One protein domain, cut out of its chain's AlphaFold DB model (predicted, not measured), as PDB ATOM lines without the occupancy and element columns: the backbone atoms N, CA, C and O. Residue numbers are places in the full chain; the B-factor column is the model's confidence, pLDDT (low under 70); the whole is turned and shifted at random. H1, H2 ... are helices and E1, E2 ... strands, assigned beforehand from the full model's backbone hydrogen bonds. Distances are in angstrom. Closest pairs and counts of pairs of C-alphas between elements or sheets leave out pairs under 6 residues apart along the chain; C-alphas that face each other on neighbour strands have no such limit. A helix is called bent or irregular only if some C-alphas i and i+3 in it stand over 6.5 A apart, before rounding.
ATOM      1  N   SER A  52      94.134  85.487 102.956       92.75
ATOM      2  CA  SER A  52      93.043  84.509 103.093       92.75
ATOM      3  C   SER A  52      91.761  85.028 102.428       92.75
ATOM      4  O   SER A  52      90.925  85.641 103.092       92.75
ATOM      5  N   PRO A  53      91.584  84.832 101.106       90.81
ATOM      6  CA  PRO A  53      90.456  85.395 100.355       90.81
ATOM      7  C   PRO A  53      89.107  84.746 100.677       90.81
ATOM      8  O   PRO A  53      88.057  85.315 100.385       90.81
ATOM      9  N   ASN A  54      89.113  83.533 101.225       94.69
ATOM     10  CA  ASN A  54      87.919  82.815 101.655       94.69
ATOM     11  C   ASN A  54      88.284  81.770 102.723       94.69
ATOM     12  O   ASN A  54      89.448  81.605 103.069       94.69
ATOM     13  N   ALA A  55      87.284  81.049 103.236       93.94
ATOM     14  CA  ALA A  55      87.478  80.078 104.313       93.94
ATOM     15  C   ALA A  55      88.358  78.871 103.937       93.94
ATOM     16  O   ALA A  55      88.878  78.206 104.826       93.94
ATOM     17  N   TRP A  56      88.508  78.552 102.649       95.75
ATOM     18  CA  TRP A  56      89.105  77.295 102.193       95.75
ATOM     19  C   TRP A  56      90.584  77.389 101.857       95.75
ATOM     20  O   TRP A  56      91.218  76.341 101.745       95.75
ATOM     21  N   LEU A  57      91.130  78.597 101.692       95.69
ATOM     22  CA  LEU A  57      92.516  78.776 101.281       95.69
ATOM     23  C   LEU A  57      93.183  80.003 101.903       95.69
ATOM     24  O   LEU A  57      92.560  81.046 102.092       95.69
ATOM     25  N   GLU A  58      94.474  79.853 102.175       96.00
ATOM     26  CA  GLU A  58      95.368  80.883 102.696       96.00
ATOM     27  C   GLU A  58      96.693  80.798 101.941       96.00
ATOM     28  O   GLU A  58      97.237  79.710 101.741       96.00
ATOM     29  N   LEU A  59      97.203  81.953 101.527       93.31
ATOM     30  CA  LEU A  59      98.465  82.106 100.818       93.31
ATOM     31  C   LEU A  59      99.431  82.873 101.714       93.31
ATOM     32  O   LEU A  59      99.156  84.013 102.093       93.31
ATOM     33  N   SER A  60     100.553  82.256 102.075       90.12
ATOM     34  CA  SER A  60     101.594  82.959 102.821       90.12
ATOM     35  C   SER A  60     102.454  83.805 101.869       90.12
ATOM     36  O   SER A  60     102.619  83.442 100.699       90.12
ATOM     37  N   PRO A  61     103.044  84.915 102.344       80.00
ATOM     38  CA  PRO A  61     103.960  85.724 101.540       80.00
ATOM     39  C   PRO A  61     105.177  84.939 101.030       80.00
ATOM     40  O   PRO A  61     105.765  85.305 100.016       80.00
ATOM     41  N   GLU A  62     105.566  83.866 101.713       81.25
ATOM     42  CA  GLU A  62     106.674  82.983 101.341       81.25
ATOM     43  C   GLU A  62     106.299  82.005 100.215       81.25
ATOM     44  O   GLU A  62     107.181  81.400  99.599       81.25
ATOM     45  N   GLY A  63     105.003  81.878  99.903       81.19
ATOM     46  CA  GLY A  63     104.504  81.015  98.836       81.19
ATOM     47  C   GLY A  63     103.906  79.693  99.258       81.19
ATOM     48  O   GLY A  63     103.672  78.850  98.385       81.19
ATOM     49  N   ASP A  64     103.719  79.491 100.558       90.56
ATOM     50  CA  ASP A  64     103.044  78.314 101.073       90.56
ATOM     51  C   ASP A  64     101.536  78.474 100.901       90.56
ATOM     52  O   ASP A  64     100.957  79.522 101.196       90.56
ATOM     53  N   ILE A  65     100.890  77.412 100.428       95.75
ATOM     54  CA  ILE A  65      99.460  77.401 100.130       95.75
ATOM     55  C   ILE A  65      98.797  76.463 101.119       95.75
ATOM     56  O   ILE A  65      98.989  75.251 101.051       95.75
ATOM     57  N   LYS A  66      97.998  76.985 102.044       97.56
ATOM     58  CA  LYS A  66      97.190  76.143 102.929       97.56
ATOM     59  C   LYS A  66      95.800  75.980 102.346       97.56
ATOM     60  O   LYS A  66      95.178  76.961 101.950       97.56
ATOM     61  N   ILE A  67      95.312  74.744 102.323       98.06
ATOM     62  CA  ILE A  67      93.949  74.425 101.891       98.06
ATOM     63  C   ILE A  67      93.279  73.591 102.976       98.06
ATOM     64  O   ILE A  67      93.802  72.549 103.381       98.06
ATOM     65  N   TRP A  68      92.117  74.040 103.445       97.75
ATOM     66  CA  TRP A  68      91.361  73.334 104.476       97.75
ATOM     67  C   TRP A  68      90.470  72.247 103.869       97.75
ATOM     68  O   TRP A  68      89.737  72.475 102.909       97.75
ATOM     69  N   CYS A  69      90.502  71.052 104.456       97.00
ATOM     70  CA  CYS A  69      89.611  69.949 104.127       97.00
ATOM     71  C   CYS A  69      88.495  69.868 105.171       97.00
ATOM     72  O   CYS A  69      88.744  69.574 106.339       97.00
ATOM     73  N   GLY A  70      87.258  70.123 104.741       95.25
ATOM     74  CA  GLY A  70      86.078  70.079 105.607       95.25
ATOM     75  C   GLY A  70      85.599  68.670 105.955       95.25
ATOM     76  O   GLY A  70      84.839  68.514 106.898       95.25
ATOM     77  N   LYS A  71      86.007  67.646 105.201       96.12
ATOM     78  CA  LYS A  71      85.494  66.275 105.328       96.12
ATOM     79  C   LYS A  71      86.461  65.400 106.123       96.12
ATOM     80  O   LYS A  71      87.661  65.665 106.156       96.12
ATOM     81  N   SER A  72      85.935  64.350 106.741       95.00
ATOM     82  CA  SER A  72      86.716  63.385 107.512       95.00
ATOM     83  C   SER A  72      87.371  62.360 106.594       95.00
ATOM     84  O   SER A  72      86.722  61.769 105.729       95.00
ATOM     85  N   GLU A  73      88.660  62.123 106.807       94.88
ATOM     86  CA  GLU A  73      89.403  61.076 106.113       94.88
ATOM     87  C   GLU A  73      89.208  59.729 106.809       94.88
ATOM     88  O   GLU A  73      89.499  59.596 107.995       94.88
ATOM     89  N   LEU A  74      88.721  58.741 106.062       94.94
ATOM     90  CA  LEU A  74      88.437  57.376 106.512       94.94
ATOM     91  C   LEU A  74      89.126  56.328 105.609       94.94
ATOM     92  O   LEU A  74      88.841  55.141 105.730       94.94
ATOM     93  N   GLY A  75      90.016  56.755 104.700       95.31
ATOM     94  CA  GLY A  75      90.741  55.901 103.749       95.31
ATOM     95  C   GLY A  75      90.323  56.077 102.284       95.31
ATOM     96  O   GLY A  75      90.883  55.431 101.404       95.31
ATOM     97  N   GLN A  76      89.357  56.949 102.003       95.88
ATOM     98  CA  GLN A  76      88.826  57.216 100.665       95.88
ATOM     99  C   GLN A  76      89.585  58.315  99.900       95.88
ATOM    100  O   GLN A  76      89.342  58.505  98.709       95.88
ATOM    101  N   GLY A  77      90.456  59.076 100.570       96.25
ATOM    102  CA  GLY A  77      91.295  60.099  99.941       96.25
ATOM    103  C   GLY A  77      90.635  61.473  99.769       96.25
ATOM    104  O   GLY A  77      91.013  62.230  98.872       96.25
ATOM    105  N   VAL A  78      89.671  61.849 100.619       96.88
ATOM    106  CA  VAL A  78      89.056  63.197 100.582       96.88
ATOM    107  C   VAL A  78      90.052  64.311 100.896       96.88
ATOM    108  O   VAL A  78      89.909  65.412 100.361       96.88
ATOM    109  N   ARG A  79      91.086  64.038 101.702       96.69
ATOM    110  CA  ARG A  79      92.167  65.002 101.974       96.69
ATOM    111  C   ARG A  79      93.074  65.254 100.770       96.69
ATOM    112  O   ARG A  79      93.835  66.211 100.790       96.69
ATOM    113  N   THR A  80      92.958  64.457  99.715       97.12
ATOM    114  CA  THR A  80      93.625  64.701  98.431       97.12
ATOM    115  C   THR A  80      92.631  65.242  97.413       97.12
ATOM    116  O   THR A  80      92.848  66.311  96.852       97.12
ATOM    117  N   ALA A  81      91.508  64.551  97.218       97.25
ATOM    118  CA  ALA A  81      90.548  64.885  96.171       97.25
ATOM    119  C   ALA A  81      89.944  66.288  96.332       97.25
ATOM    120  O   ALA A  81      89.767  66.991  95.343       97.25
ATOM    121  N   LEU A  82      89.636  66.718  97.564       97.75
ATOM    122  CA  LEU A  82      89.030  68.034  97.780       97.75
ATOM    123  C   LEU A  82      90.026  69.185  97.580       97.75
ATOM    124  O   LEU A  82      89.698  70.109  96.837       97.75
ATOM    125  N   PRO A  83      91.240  69.158  98.165       98.06
ATOM    126  CA  PRO A  83      92.190  70.244  97.952       98.06
ATOM    127  C   PRO A  83      92.718  70.339  96.519       98.06
ATOM    128  O   PRO A  83      93.021  71.446  96.086       98.06
ATOM    129  N   VAL A  84      92.783  69.232  95.762       97.94
ATOM    130  CA  VAL A  84      93.173  69.268  94.337       97.94
ATOM    131  C   VAL A  84      92.235  70.167  93.530       97.94
ATOM    132  O   VAL A  84      92.711  70.975  92.744       97.94
ATOM    133  N   ILE A  85      90.925  70.126  93.797       98.31
ATOM    134  CA  ILE A  85      89.942  70.995  93.126       98.31
ATOM    135  C   ILE A  85      90.288  72.479  93.323       98.31
ATOM    136  O   ILE A  85      90.227  73.270  92.386       98.31
ATOM    137  N   VAL A  86      90.642  72.864  94.553       98.31
ATOM    138  CA  VAL A  86      91.036  74.246  94.868       98.31
ATOM    139  C   VAL A  86      92.375  74.578  94.214       98.31
ATOM    140  O   VAL A  86      92.521  75.663  93.662       98.31
ATOM    141  N   ALA A  87      93.340  73.658  94.261       97.62
ATOM    142  CA  ALA A  87      94.683  73.861  93.735       97.62
ATOM    143  C   ALA A  87      94.706  74.044  92.208       97.62
ATOM    144  O   ALA A  87      95.406  74.932  91.717       97.62
ATOM    145  N   GLU A  88      93.922  73.252  91.474       97.88
ATOM    146  CA  GLU A  88      93.777  73.370  90.019       97.88
ATOM    147  C   GLU A  88      93.132  74.700  89.630       97.88
ATOM    148  O   GLU A  88      93.642  75.409  88.763       97.88
ATOM    149  N   GLU A  89      92.059  75.089  90.321       98.25
ATOM    150  CA  GLU A  89      91.410  76.379  90.081       98.25
ATOM    151  C   GLU A  89      92.277  77.559  90.538       98.25
ATOM    152  O   GLU A  89      92.208  78.634  89.957       98.25
ATOM    153  N   LEU A  90      93.157  77.391  91.522       96.62
ATOM    154  CA  LEU A  90      94.156  78.406  91.857       96.62
ATOM    155  C   LEU A  90      95.310  78.461  90.831       96.62
ATOM    156  O   LEU A  90      96.060  79.434  90.805       96.62
ATOM    157  N   CYS A  91      95.450  77.438  89.980       96.25
ATOM    158  CA  CYS A  91      96.586  77.226  89.076       96.25
ATOM    159  C   CYS A  91      97.929  77.162  89.823       96.25
ATOM    160  O   CYS A  91      98.933  77.741  89.398       96.25
ATOM    161  N   CYS A  92      97.938  76.466  90.962       93.56
ATOM    162  CA  CYS A  92      99.109  76.356  91.823       93.56
ATOM    163  C   CYS A  92      99.806  74.992  91.738       93.56
ATOM    164  O   CYS A  92      99.193  73.957  91.481       93.56
ATOM    165  N   GLU A  93     101.111  74.991  91.993       93.06
ATOM    166  CA  GLU A  93     101.897  73.775  92.144       93.06
ATOM    167  C   GLU A  93     101.492  73.015  93.410       93.06
ATOM    168  O   GLU A  93     101.658  73.501  94.531       93.06
ATOM    169  N   TRP A  94     101.071  71.761  93.237       94.75
ATOM    170  CA  TRP A  94     100.685  70.885  94.347       94.75
ATOM    171  C   TRP A  94     101.775  70.738  95.420       94.75
ATOM    172  O   TRP A  94     101.477  70.609  96.602       94.75
ATOM    173  N   ARG A  95     103.057  70.814  95.036       95.06
ATOM    174  CA  ARG A  95     104.192  70.683  95.966       95.06
ATOM    175  C   ARG A  95     104.261  71.804  97.015       95.06
ATOM    176  O   ARG A  95     104.942  71.634  98.021       95.06
ATOM    177  N   ARG A  96     103.577  72.929  96.778       92.69
ATOM    178  CA  ARG A  96     103.452  74.067  97.706       92.69
ATOM    179  C   ARG A  96     102.188  73.995  98.566       92.69
ATOM    180  O   ARG A  96     102.001  74.830  99.448       92.69
ATOM    181  N   VAL A  97     101.316  73.015  98.316       96.75
ATOM    182  CA  VAL A  97     100.047  72.853  99.024       96.75
ATOM    183  C   VAL A  97     100.248  72.064 100.314       96.75
ATOM    184  O   VAL A  97     100.688  70.914 100.319       96.75
ATOM    185  N   ARG A  98      99.833  72.664 101.427       97.69
ATOM    186  CA  ARG A  98      99.664  72.023 102.727       97.69
ATOM    187  C   ARG A  98      98.178  71.858 103.020       97.69
ATOM    188  O   ARG A  98      97.451  72.827 103.226       97.69
ATOM    189  N   VAL A  99      97.735  70.609 103.101       97.81
ATOM    190  CA  VAL A  99      96.352  70.287 103.463       97.81
ATOM    191  C   VAL A  99      96.182  70.305 104.978       97.81
ATOM    192  O   VAL A  99      96.857  69.563 105.697       97.81
ATOM    193  N   VAL A 100      95.237  71.107 105.455       97.44
ATOM    194  CA  VAL A 100      94.889  71.247 106.874       97.44
ATOM    195  C   VAL A 100      93.488  70.679 107.102       97.44
ATOM    196  O   VAL A 100      92.609  70.845 106.262       97.44
ATOM    197  N   GLN A 101      93.263  69.971 108.208       96.50
ATOM    198  CA  GLN A 101      91.904  69.574 108.584       96.50
ATOM    199  C   GLN A 101      91.148  70.818 109.057       96.50
ATOM    200  O   GLN A 101      91.679  71.585 109.853       96.50
ATOM    201  N   ALA A 102      89.937  71.037 108.556       95.75
ATOM    202  CA  ALA A 102      89.103  72.125 109.044       95.75
ATOM    203  C   ALA A 102      88.586  71.833 110.453       95.75
ATOM    204  O   ALA A 102      88.101  70.728 110.718       95.75
ATOM    205  N   ASP A 103      88.641  72.846 111.312       94.56
ATOM    206  CA  ASP A 103      87.965  72.838 112.604       94.56
ATOM    207  C   ASP A 103      86.440  72.850 112.425       94.56
ATOM    208  O   ASP A 103      85.920  73.103 111.333       94.56
ATOM    209  N   LEU A 104      85.711  72.584 113.511       93.94
ATOM    210  CA  LEU A 104      84.249  72.597 113.514       93.94
ATOM    211  C   LEU A 104      83.720  74.034 113.604       93.94
ATOM    212  O   LEU A 104      83.261  74.487 114.652       93.94
ATOM    213  N   GLU A 105      83.791  74.757 112.489       93.62
ATOM    214  CA  GLU A 105      83.280  76.121 112.364       93.62
ATOM    215  C   GLU A 105      82.255  76.248 111.223       93.62
ATOM    216  O   GLU A 105      82.458  75.683 110.145       93.62
ATOM    217  N   PRO A 106      81.202  77.079 111.378       92.19
ATOM    218  CA  PRO A 106      80.167  77.255 110.353       92.19
ATOM    219  C   PRO A 106      80.691  77.685 108.976       92.19
ATOM    220  O   PRO A 106      80.071  77.385 107.955       92.19
ATOM    221  N   LYS A 107      81.845  78.364 108.926       92.31
ATOM    222  CA  LYS A 107      82.477  78.834 107.681       92.31
ATOM    223  C   LYS A 107      82.873  77.700 106.726       92.31
ATOM    224  O   LYS A 107      82.988  77.939 105.527       92.31
ATOM    225  N   TYR A 108      83.041  76.478 107.238       90.81
ATOM    226  CA  TYR A 108      83.361  75.288 106.447       90.81
ATOM    227  C   TYR A 108      82.114  74.512 105.985       90.81
ATOM    228  O   TYR A 108      82.226  73.517 105.268       90.81
ATOM    229  N   GLY A 109      80.910  74.969 106.337       89.69
ATOM    230  CA  GLY A 109      79.662  74.312 105.950       89.69
ATOM    231  C   GLY A 109      79.518  72.897 106.522       89.69
ATOM    232  O   GLY A 109      80.074  72.565 107.564       89.69
ATOM    233  N   GLU A 110      78.734  72.050 105.851       90.81
ATOM    234  CA  GLU A 110      78.475  70.682 106.311       90.81
ATOM    235  C   GLU A 110      79.701  69.762 106.140       90.81
ATOM    236  O   GLU A 110      80.134  69.434 105.027       90.81
ATOM    237  N   GLN A 111      80.200  69.246 107.265       93.94
ATOM    238  CA  GLN A 111      81.403  68.409 107.339       93.94
ATOM    239  C   GLN A 111      81.118  66.894 107.349       93.94
ATOM    240  O   GLN A 111      82.041  66.081 107.433       93.94
ATOM    241  N   LEU A 112      79.852  66.486 107.186       93.75
ATOM    242  CA  LEU A 112      79.459  65.076 107.121       93.75
ATOM    243  C   LEU A 112      80.173  64.349 105.974       93.75
ATOM    244  O   LEU A 112      80.196  64.822 104.833       93.75
ATOM    245  N   THR A 113      80.712  63.169 106.275       95.56
ATOM    246  CA  THR A 113      81.320  62.259 105.299       95.56
ATOM    247  C   THR A 113      80.494  60.984 105.230       95.56
ATOM    248  O   THR A 113      80.443  60.220 106.188       95.56
ATOM    249  N   GLY A 114      79.828  60.764 104.099       94.25
ATOM    250  CA  GLY A 114      78.951  59.617 103.890       94.25
ATOM    251  C   GLY A 114      78.229  59.682 102.546       94.25
ATOM    252  O   GLY A 114      78.311  60.687 101.835       94.25
ATOM    253  N   GLY A 115      77.556  58.588 102.176       94.62
ATOM    254  CA  GLY A 115      76.692  58.512 100.988       94.62
ATOM    255  C   GLY A 115      77.380  58.800  99.646       94.62
ATOM    256  O   GLY A 115      76.711  59.199  98.696       94.62
ATOM    257  N   SER A 116      78.711  58.675  99.573       94.94
ATOM    258  CA  SER A 116      79.520  59.064  98.404       94.94
ATOM    259  C   SER A 116      79.302  60.523  97.966       94.94
ATOM    260  O   SER A 116      79.400  60.862  96.787       94.94
ATOM    261  N   LEU A 117      78.992  61.402  98.927       95.50
ATOM    262  CA  LEU A 117      78.609  62.790  98.666       95.50
ATOM    263  C   LEU A 117      79.776  63.772  98.681       95.50
ATOM    264  O   LEU A 117      79.668  64.813  98.041       95.50
ATOM    265  N   SER A 118      80.874  63.461  99.378       96.25
ATOM    266  CA  SER A 118      81.905  64.441  99.749       96.25
ATOM    267  C   SER A 118      82.390  65.305  98.584       96.25
ATOM    268  O   SER A 118      82.318  66.527  98.669       96.25
ATOM    269  N   VAL A 119      82.822  64.696  97.475       96.31
ATOM    270  CA  VAL A 119      83.243  65.450  96.281       96.31
ATOM    271  C   VAL A 119      82.052  66.171  95.658       96.31
ATOM    272  O   VAL A 119      82.118  67.375  95.435       96.31
ATOM    273  N   ARG A 120      80.935  65.468  95.436       95.94
ATOM    274  CA  ARG A 120      79.743  66.004  94.763       95.94
ATOM    275  C   ARG A 120      79.200  67.270  95.426       95.94
ATOM    276  O   ARG A 120      78.873  68.224  94.728       95.94
ATOM    277  N   THR A 121      79.110  67.289  96.754       95.75
ATOM    278  CA  THR A 121      78.561  68.425  97.510       95.75
ATOM    279  C   THR A 121      79.552  69.574  97.646       95.75
ATOM    280  O   THR A 121      79.142  70.727  97.723       95.75
ATOM    281  N   SER A 122      80.854  69.284  97.673       95.69
ATOM    282  CA  SER A 122      81.888  70.302  97.889       95.69
ATOM    283  C   SER A 122      82.431  70.907  96.590       95.69
ATOM    284  O   SER A 122      82.941  72.025  96.619       95.69
ATOM    285  N   TYR A 123      82.290  70.214  95.454       96.56
ATOM    286  CA  TYR A 123      82.926  70.564  94.179       96.56
ATOM    287  C   TYR A 123      82.717  72.026  93.777       96.56
ATOM    288  O   TYR A 123      83.680  72.758  93.569       96.56
ATOM    289  N   GLN A 124      81.466  72.487  93.718       97.12
ATOM    290  CA  GLN A 124      81.156  73.844  93.259       97.12
ATOM    291  C   GLN A 124      81.724  74.931  94.181       97.12
ATOM    292  O   GLN A 124      82.265  75.922  93.695       97.12
ATOM    293  N   SER A 125      81.627  74.747  95.498       95.56
ATOM    294  CA  SER A 125      82.140  75.715  96.473       95.56
ATOM    295  C   SER A 125      83.663  75.812  96.420       95.56
ATOM    296  O   SER A 125      84.203  76.915  96.384       95.56
ATOM    297  N   LEU A 126      84.350  74.669  96.346       97.38
ATOM    298  CA  LEU A 126      85.810  74.617  96.285       97.38
ATOM    299  C   LEU A 126      86.353  75.171  94.966       97.38
ATOM    300  O   LEU A 126      87.323  75.926  94.977       97.38
ATOM    301  N   ARG A 127      85.685  74.890  93.839       98.00
ATOM    302  CA  ARG A 127      86.078  75.469  92.548       98.00
ATOM    303  C   ARG A 127      85.994  76.986  92.540       98.00
ATOM    304  O   ARG A 127      86.934  77.666  92.139       98.00
ATOM    305  N   LYS A 128      84.872  77.521  93.027       98.00
ATOM    306  CA  LYS A 128      84.669  78.968  93.148       98.00
ATOM    307  C   LYS A 128      85.690  79.599  94.089       98.00
ATOM    308  O   LYS A 128      86.165  80.688  93.793       98.00
ATOM    309  N   ALA A 129      86.040  78.924  95.184       97.00
ATOM    310  CA  ALA A 129      87.045  79.403  96.127       97.00
ATOM    311  C   ALA A 129      88.423  79.573  95.465       97.00
ATOM    312  O   ALA A 129      89.007  80.654  95.563       97.00
ATOM    313  N   GLY A 130      88.913  78.544  94.761       97.69
ATOM    314  CA  GLY A 130      90.192  78.606  94.045       97.69
ATOM    315  C   GLY A 130      90.188  79.655  92.928       97.69
ATOM    316  O   GLY A 130      91.068  80.513  92.880       97.69
ATOM    317  N   ALA A 131      89.141  79.662  92.097       97.62
ATOM    318  CA  ALA A 131      89.017  80.604  90.987       97.62
ATOM    319  C   ALA A 131      88.922  82.060  91.467       97.62
ATOM    320  O   ALA A 131      89.580  82.933  90.913       97.62
ATOM    321  N   ALA A 132      88.147  82.338  92.521       97.19
ATOM    322  CA  ALA A 132      88.036  83.687  93.073       97.19
ATOM    323  C   ALA A 132      89.391  84.205  93.573       97.19
ATOM    324  O   ALA A 132      89.754  85.341  93.275       97.19
ATOM    325  N   ALA A 133      90.160  83.367  94.275       96.12
ATOM    326  CA  ALA A 133      91.499  83.731  94.725       96.12
ATOM    327  C   ALA A 133      92.444  84.013  93.552       96.12
ATOM    328  O   ALA A 133      93.102  85.052  93.542       96.12
ATOM    329  N   ARG A 134      92.452  83.145  92.532       95.88
ATOM    330  CA  ARG A 134      93.215  83.358  91.295       95.88
ATOM    331  C   ARG A 134      92.870  84.702  90.654       95.88
ATOM    332  O   ARG A 134      93.763  85.489  90.358       95.88
ATOM    333  N   GLU A 135      91.584  84.998  90.487       96.06
ATOM    334  CA  GLU A 135      91.137  86.250  89.877       96.06
ATOM    335  C   GLU A 135      91.511  87.489  90.704       96.06
ATOM    336  O   GLU A 135      91.849  88.519  90.123       96.06
ATOM    337  N   MET A 136      91.483  87.409  92.040       93.62
ATOM    338  CA  MET A 136      91.948  88.498  92.911       93.62
ATOM    339  C   MET A 136      93.438  88.775  92.705       93.62
ATOM    340  O   MET A 136      93.838  89.934  92.604       93.62
ATOM    341  N   LEU A 137      94.246  87.720  92.600       92.69
ATOM    342  CA  LEU A 137      95.694  87.825  92.427       92.69
ATOM    343  C   LEU A 137      96.061  88.350  91.033       92.69
ATOM    344  O   LEU A 137      96.905  89.233  90.921       92.69
ATOM    345  N   ILE A 138      95.377  87.887  89.983       92.12
ATOM    346  CA  ILE A 138      95.523  88.428  88.622       92.12
ATOM    347  C   ILE A 138      95.148  89.917  88.601       92.12
ATOM    348  O   ILE A 138      95.870  90.723  88.023       92.12
ATOM    349  N   SER A 139      94.045  90.305  89.248       92.69
ATOM    350  CA  SER A 139      93.644  91.712  89.342       92.69
ATOM    351  C   SER A 139      94.665  92.576  90.083       92.69
ATOM    352  O   SER A 139      94.920  93.698  89.650       92.69
ATOM    353  N   ALA A 140      95.245  92.068  91.172       88.31
ATOM    354  CA  ALA A 140      96.286  92.771  91.916       88.31
ATOM    355  C   ALA A 140      97.558  92.952  91.071       88.31
ATOM    356  O   ALA A 140      98.062  94.066  90.970       88.31
ATOM    357  N   ALA A 141      98.015  91.893  90.396       86.19
ATOM    358  CA  ALA A 141      99.191  91.935  89.529       86.19
ATOM    359  C   ALA A 141      98.999  92.875  88.326       86.19
ATOM    360  O   ALA A 141      99.878  93.677  88.020       86.19
ATOM    361  N   ALA A 142      97.829  92.841  87.679       87.62
ATOM    362  CA  ALA A 142      97.508  93.739  86.571       87.62
ATOM    363  C   ALA A 142      97.546  95.216  86.997       87.62
ATOM    364  O   ALA A 142      98.091  96.057  86.281       87.62
ATOM    365  N   ALA A 143      97.007  95.524  88.183       88.19
ATOM    366  CA  ALA A 143      97.060  96.865  88.754       88.19
ATOM    367  C   ALA A 143      98.496  97.289  89.106       88.19
ATOM    368  O   ALA A 143      98.867  98.434  88.864       88.19
ATOM    369  N   GLU A 144      99.311  96.374  89.637       83.88
ATOM    370  CA  GLU A 144     100.711  96.636  89.983       83.88
ATOM    371  C   GLU A 144     101.581  96.897  88.746       83.88
ATOM    372  O   GLU A 144     102.405  97.811  88.734       83.88
ATOM    373  N   TRP A 145     101.381  96.121  87.684       85.25
ATOM    374  CA  TRP A 145     102.129  96.262  86.437       85.25
ATOM    375  C   TRP A 145     101.564  97.316  85.489       85.25
ATOM    376  O   TRP A 145     102.201  97.616  84.481       85.25
ATOM    377  N   ASN A 146     100.398  97.885  85.808       88.00
ATOM    378  CA  ASN A 146      99.673  98.816  84.948       88.00
ATOM    379  C   ASN A 146      99.414  98.235  83.540       88.00
ATOM    380  O   ASN A 146      99.612  98.903  82.525       88.00
ATOM    381  N   VAL A 147      98.988  96.972  83.492       88.81
ATOM    382  CA  VAL A 147      98.639  96.232  82.266       88.81
ATOM    383  C   VAL A 147      97.172  95.812  82.297       88.81
ATOM    384  O   VAL A 147      96.518  95.851  83.344       88.81
ATOM    385  N   SER A 148      96.624  95.388  81.157       90.69
ATOM    386  CA  SER A 148      95.261  94.857  81.150       90.69
ATOM    387  C   SER A 148      95.207  93.520  81.890       90.69
ATOM    388  O   SER A 148      96.076  92.660  81.738       90.69
ATOM    389  N   ARG A 149      94.115  93.273  82.623       89.75
ATOM    390  CA  ARG A 149      93.853  91.962  83.239       89.75
ATOM    391  C   ARG A 149      93.890  90.824  82.216       89.75
ATOM    392  O   ARG A 149      94.324  89.732  82.554       89.75
ATOM    393  N   SER A 150      93.455  91.083  80.981       91.31
ATOM    394  CA  SER A 150      93.462  90.095  79.892       91.31
ATOM    395  C   SER A 150      94.866  89.660  79.467       91.31
ATOM    396  O   SER A 150      95.004  88.638  78.804       91.31
ATOM    397  N   GLU A 151      95.893  90.435  79.817       86.88
ATOM    398  CA  GLU A 151      97.294  90.114  79.541       86.88
ATOM    399  C   GLU A 151      97.913  89.292  80.675       86.88
ATOM    400  O   GLU A 151      98.949  88.670  80.485       86.88
ATOM    401  N   CYS A 152      97.283  89.232  81.848       88.19
ATOM    402  CA  CYS A 152      97.791  88.474  82.983       88.19
ATOM    403  C   CYS A 152      97.248  87.035  82.987       88.19
ATOM    404  O   CYS A 152      96.060  86.797  82.772       88.19
ATOM    405  N   ARG A 153      98.107  86.066  83.307       89.00
ATOM    406  CA  ARG A 153      97.778  84.642  83.411       89.00
ATOM    407  C   ARG A 153      98.386  84.029  84.665       89.00
ATOM    408  O   ARG A 153      99.562  84.237  84.939       89.00
ATOM    409  N   ALA A 154      97.606  83.232  85.391       89.62
ATOM    410  CA  ALA A 154      98.115  82.424  86.496       89.62
ATOM    411  C   ALA A 154      98.594  81.050  85.998       89.62
ATOM    412  O   ALA A 154      97.849  80.358  85.301       89.62
ATOM    413  N   GLU A 155      99.817  80.662  86.358       88.81
ATOM    414  CA  GLU A 155     100.431  79.363  86.063       88.81
ATOM    415  C   GLU A 155     101.458  78.991  87.135       88.81
ATOM    416  O   GLU A 155     102.234  79.836  87.574       88.81
ATOM    417  N   SER A 156     101.501  77.716  87.533       88.25
ATOM    418  CA  SER A 156     102.541  77.159  88.414       88.25
ATOM    419  C   SER A 156     102.783  77.961  89.705       88.25
ATOM    420  O   SER A 156     103.915  78.094  90.159       88.25
ATOM    421  N   SER A 157     101.720  78.490  90.319       89.38
ATOM    422  CA  SER A 157     101.781  79.381  91.498       89.38
ATOM    423  C   SER A 157     102.326  80.800  91.253       89.38
ATOM    424  O   SER A 157     102.645  81.504  92.213       89.38
ATOM    425  N   PHE A 158     102.424  81.246  90.004       87.56
ATOM    426  CA  PHE A 158     102.815  82.606  89.629       87.56
ATOM    427  C   PHE A 158     101.725  83.266  88.792       87.56
ATOM    428  O   PHE A 158     100.996  82.598  88.060       87.56
ATOM    429  N   VAL A 159     101.658  84.594  88.850       88.12
ATOM    430  CA  VAL A 159     101.008  85.387  87.809       88.12
ATOM    431  C   VAL A 159     102.092  85.850  86.841       88.12
ATOM    432  O   VAL A 159     103.179  86.270  87.235       88.12
ATOM    433  N   THR A 160     101.804  85.741  85.554       86.12
ATOM    434  CA  THR A 160     102.689  86.096  84.445       86.12
ATOM    435  C   THR A 160     101.930  86.985  83.471       86.12
ATOM    436  O   THR A 160     100.704  86.954  83.435       86.12
ATOM    437  N   TYR A 161     102.635  87.775  82.673       82.88
ATOM    438  CA  TYR A 161     102.065  88.462  81.516       82.88
ATOM    439  C   TYR A 161     103.028  88.290  80.334       82.88
ATOM    440  O   TYR A 161     104.245  88.230  80.554       82.88
ATOM    441  N   PRO A 162     102.542  88.141  79.088       68.88
ATOM    442  CA  PRO A 162     103.416  88.010  77.939       68.88
ATOM    443  C   PRO A 162     104.153  89.333  77.729       68.88
ATOM    444  O   PRO A 162     103.554  90.408  77.743       68.88
ATOM    445  N   LEU A 163     105.464  89.252  77.507       57.03
ATOM    446  CA  LEU A 163     106.236  90.382  77.003       57.03
ATOM    447  C   LEU A 163     105.637  90.782  75.651       57.03
ATOM    448  O   LEU A 163     105.754  90.038  74.676       57.03
ATOM    449  N   SER A 164     104.975  91.936  75.584       49.53
ATOM    450  CA  SER A 164     104.614  92.508  74.292       49.53
ATOM    451  C   SER A 164     105.911  92.815  73.530       49.53
ATOM    452  O   SER A 164     106.902  93.272  74.105       49.53
ATOM    453  N   ALA A 165     105.934  92.528  72.228       40.81
ATOM    454  CA  ALA A 165     107.137  92.589  71.392       40.81
ATOM    455  C   ALA A 165     107.751  94.003  71.232       40.81
ATOM    456  O   ALA A 165     108.723  94.166  70.500       40.81
ATOM    457  N   SER A 166     107.210  95.026  71.900       41.16
ATOM    458  CA  SER A 166     107.684  96.412  71.870       41.16
ATOM    459  C   SER A 166     108.308  96.896  73.187       41.16
ATOM    460  O   SER A 166     108.573  98.091  73.321       41.16
ATOM    461  N   TRP A 167     108.590  96.010  74.152       40.56
ATOM    462  CA  TRP A 167     109.345  96.403  75.346       40.56
ATOM    463  C   TRP A 167     110.795  96.772  74.972       40.56
ATOM    464  O   TRP A 167     111.489  95.951  74.363       40.56
ATOM    465  N   PRO A 168     111.295  97.976  75.314       38.25
ATOM    466  CA  PRO A 168     112.691  98.312  75.073       38.25
ATOM    467  C   PRO A 168     113.575  97.334  75.858       38.25
ATOM    468  O   PRO A 168     113.437  97.208  77.070       38.25
ATOM    469  N   LEU A 169     114.506  96.657  75.169       43.59
ATOM    470  CA  LEU A 169     115.478  95.679  75.706       43.59
ATOM    471  C   LEU A 169     116.509  96.289  76.686       43.59
ATOM    472  O   LEU A 169     117.617  95.789  76.865       43.59
ATOM    473  N   ASN A 170     116.143  97.392  77.322       42.81
ATOM    474  CA  ASN A 170     116.835  98.039  78.407       42.81
ATOM    475  C   ASN A 170     116.127  97.619  79.701       42.81
ATOM    476  O   ASN A 170     115.145  98.223  80.122       42.81
ATOM    477  N   ASN A 171     116.698  96.590  80.320       42.72
ATOM    478  CA  ASN A 171     116.506  96.189  81.707       42.72
ATOM    479  C   ASN A 171     115.318  95.251  82.028       42.72
ATOM    480  O   ASN A 171     114.142  95.573  81.875       42.72
ATOM    481  N   SER A 172     115.700  94.117  82.629       43.69
ATOM    482  CA  SER A 172     114.920  93.086  83.333       43.69
ATOM    483  C   SER A 172     113.994  92.157  82.523       43.69
ATOM    484  O   SER A 172     113.029  92.574  81.899       43.69
ATOM    485  N   SER A 173     114.309  90.858  82.625       46.19
ATOM    486  CA  SER A 173     113.534  89.648  82.296       46.19
ATOM    487  C   SER A 173     112.031  89.744  82.629       46.19
ATOM    488  O   SER A 173     111.665  90.572  83.466       46.19
ATOM    489  N   PRO A 174     111.157  88.887  82.047       49.59
ATOM    490  CA  PRO A 174     109.720  88.912  82.339       49.59
ATOM    491  C   PRO A 174     109.499  88.881  83.853       49.59
ATOM    492  O   PRO A 174     109.979  87.977  84.541       49.59
ATOM    493  N   ARG A 175     108.841  89.914  84.382       53.44
ATOM    494  CA  ARG A 175     108.618  90.067  85.819       53.44
ATOM    495  C   ARG A 175     107.616  89.008  86.265       53.44
ATOM    496  O   ARG A 175     106.414  89.171  86.104       53.44
ATOM    497  N   LEU A 176     108.128  87.906  86.804       44.19
ATOM    498  CA  LEU A 176     107.333  86.909  87.507       44.19
ATOM    499  C   LEU A 176     106.910  87.514  88.846       44.19
ATOM    500  O   LEU A 176     107.739  87.645  89.748       44.19
ATOM    501  N   LEU A 177     105.634  87.879  88.986       51.06
ATOM    502  CA  LEU A 177     105.069  88.051  90.318       51.06
ATOM    503  C   LEU A 177     104.653  86.670  90.782       51.06
ATOM    504  O   LEU A 177     103.713  86.043  90.290       51.06
ATOM    505  N   PHE A 178     105.408  86.181  91.747       46.41
ATOM    506  CA  PHE A 178     104.942  85.090  92.569       46.41
ATOM    507  C   PHE A 178     103.644  85.519  93.268       46.41
ATOM    508  O   PHE A 178     103.396  86.718  93.395       46.41
ATOM    509  N   PHE A 179     102.822  84.590  93.764       54.69
ATOM    510  CA  PHE A 179     101.719  84.917  94.688       54.69
ATOM    511  C   PHE A 179     102.233  85.450  96.051       54.69
ATOM    512  O   PHE A 179     101.747  85.090  97.116       54.69
TER     513      PHE A 179
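This is residues 52 to 179 of the 186 residues of the protein "Ald_Xan_dh_C2 domain-containing protein" of Acidobacteria bacterium 13_1_20CM_58_21 (UniProt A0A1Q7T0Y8). A long helix, H2, runs along much of a rod; near one end a small three-stranded sheet has the shorter helix H1 over one face, with H2 side by side with H1, and towards the other end the small hairpin E5 and E6 packs on H2. Beyond that hairpin a loop folds out and back, and its residues 165 to 172 stick out. The printed part has 128 residues, with two named helices and six named strands in the order E1 E2 E3 H1 E4 H2 E5 E6; the larger sheet is mixed, in the order E2 E3 E4, and E5 and E6 are antiparallel. The class is mixed, helices and strands, with 63 residues, under half, in named elements. The whole is only just loose, close to compact, with a radius of gyration of the C-alphas of 17.1 A and spans of 59 by 23 by 22 A.

Find C-alpha 52 at (93.043, 84.509, 103.093), where E1, residues 52 to 54, begins. Next come E2, residues 57 to 59, and E3, residues 65 to 69, 13.0 A long. H1, residues 78 to 90, is 18.3 A long; E4, residues 97 to 101, is 13.0 A. Look for H2 from C-alpha 118 at (81.905, 64.441, 99.749) to C-alpha 145 at (102.129, 96.262, 86.437), 40.0 A; it is irregular, with C-alphas 121 and 124 7.4 A apart, and has a kink of 34 degrees near residue 125. E5, residues 153 to 155, and E6, residues 158 to 160, follow.

Start at the inner strand E3: it forms a hairpin with E2, with N 58 and O 66 at 3.0 A, and is parallel to E4, with N 98 and O 65 at 2.7 A. E3, H1 and E4 form a strand-helix-strand unit, two parallel neighbour strands with a helix between, whose crossover is right-handed. H1 lies over E3 and E4, at a height over the sheet of 8.9 A. H2 is on the same face, making two layers, helices on one face of a sheet. H1 and H2 touch, closest at the C-alphas of Val 86 and Gly 130, 4.5 A, the same way at a shallow tilt of 30 degrees. In the hairpin E5 and E6, N 153 and O 160 are 2.7 A apart; the closest C-alphas of H2 and E6 are those of Ile 138 and Val 159, 6.3 A. E1 pairs with no named strand. O i to N i+4 pairs are within hydrogen-bond range in 6 of 9 for H1 and 22 of 24 for H2.

The two C-alphas farthest apart, those of Gly 115 and Asn 170, are 60.7 A apart. The printed part has no cut, and the link from E4 to H2, 16 residues, is long. Look at residues 162 to 179 for pLDDT under 70; the mean of the printed part is 87.0.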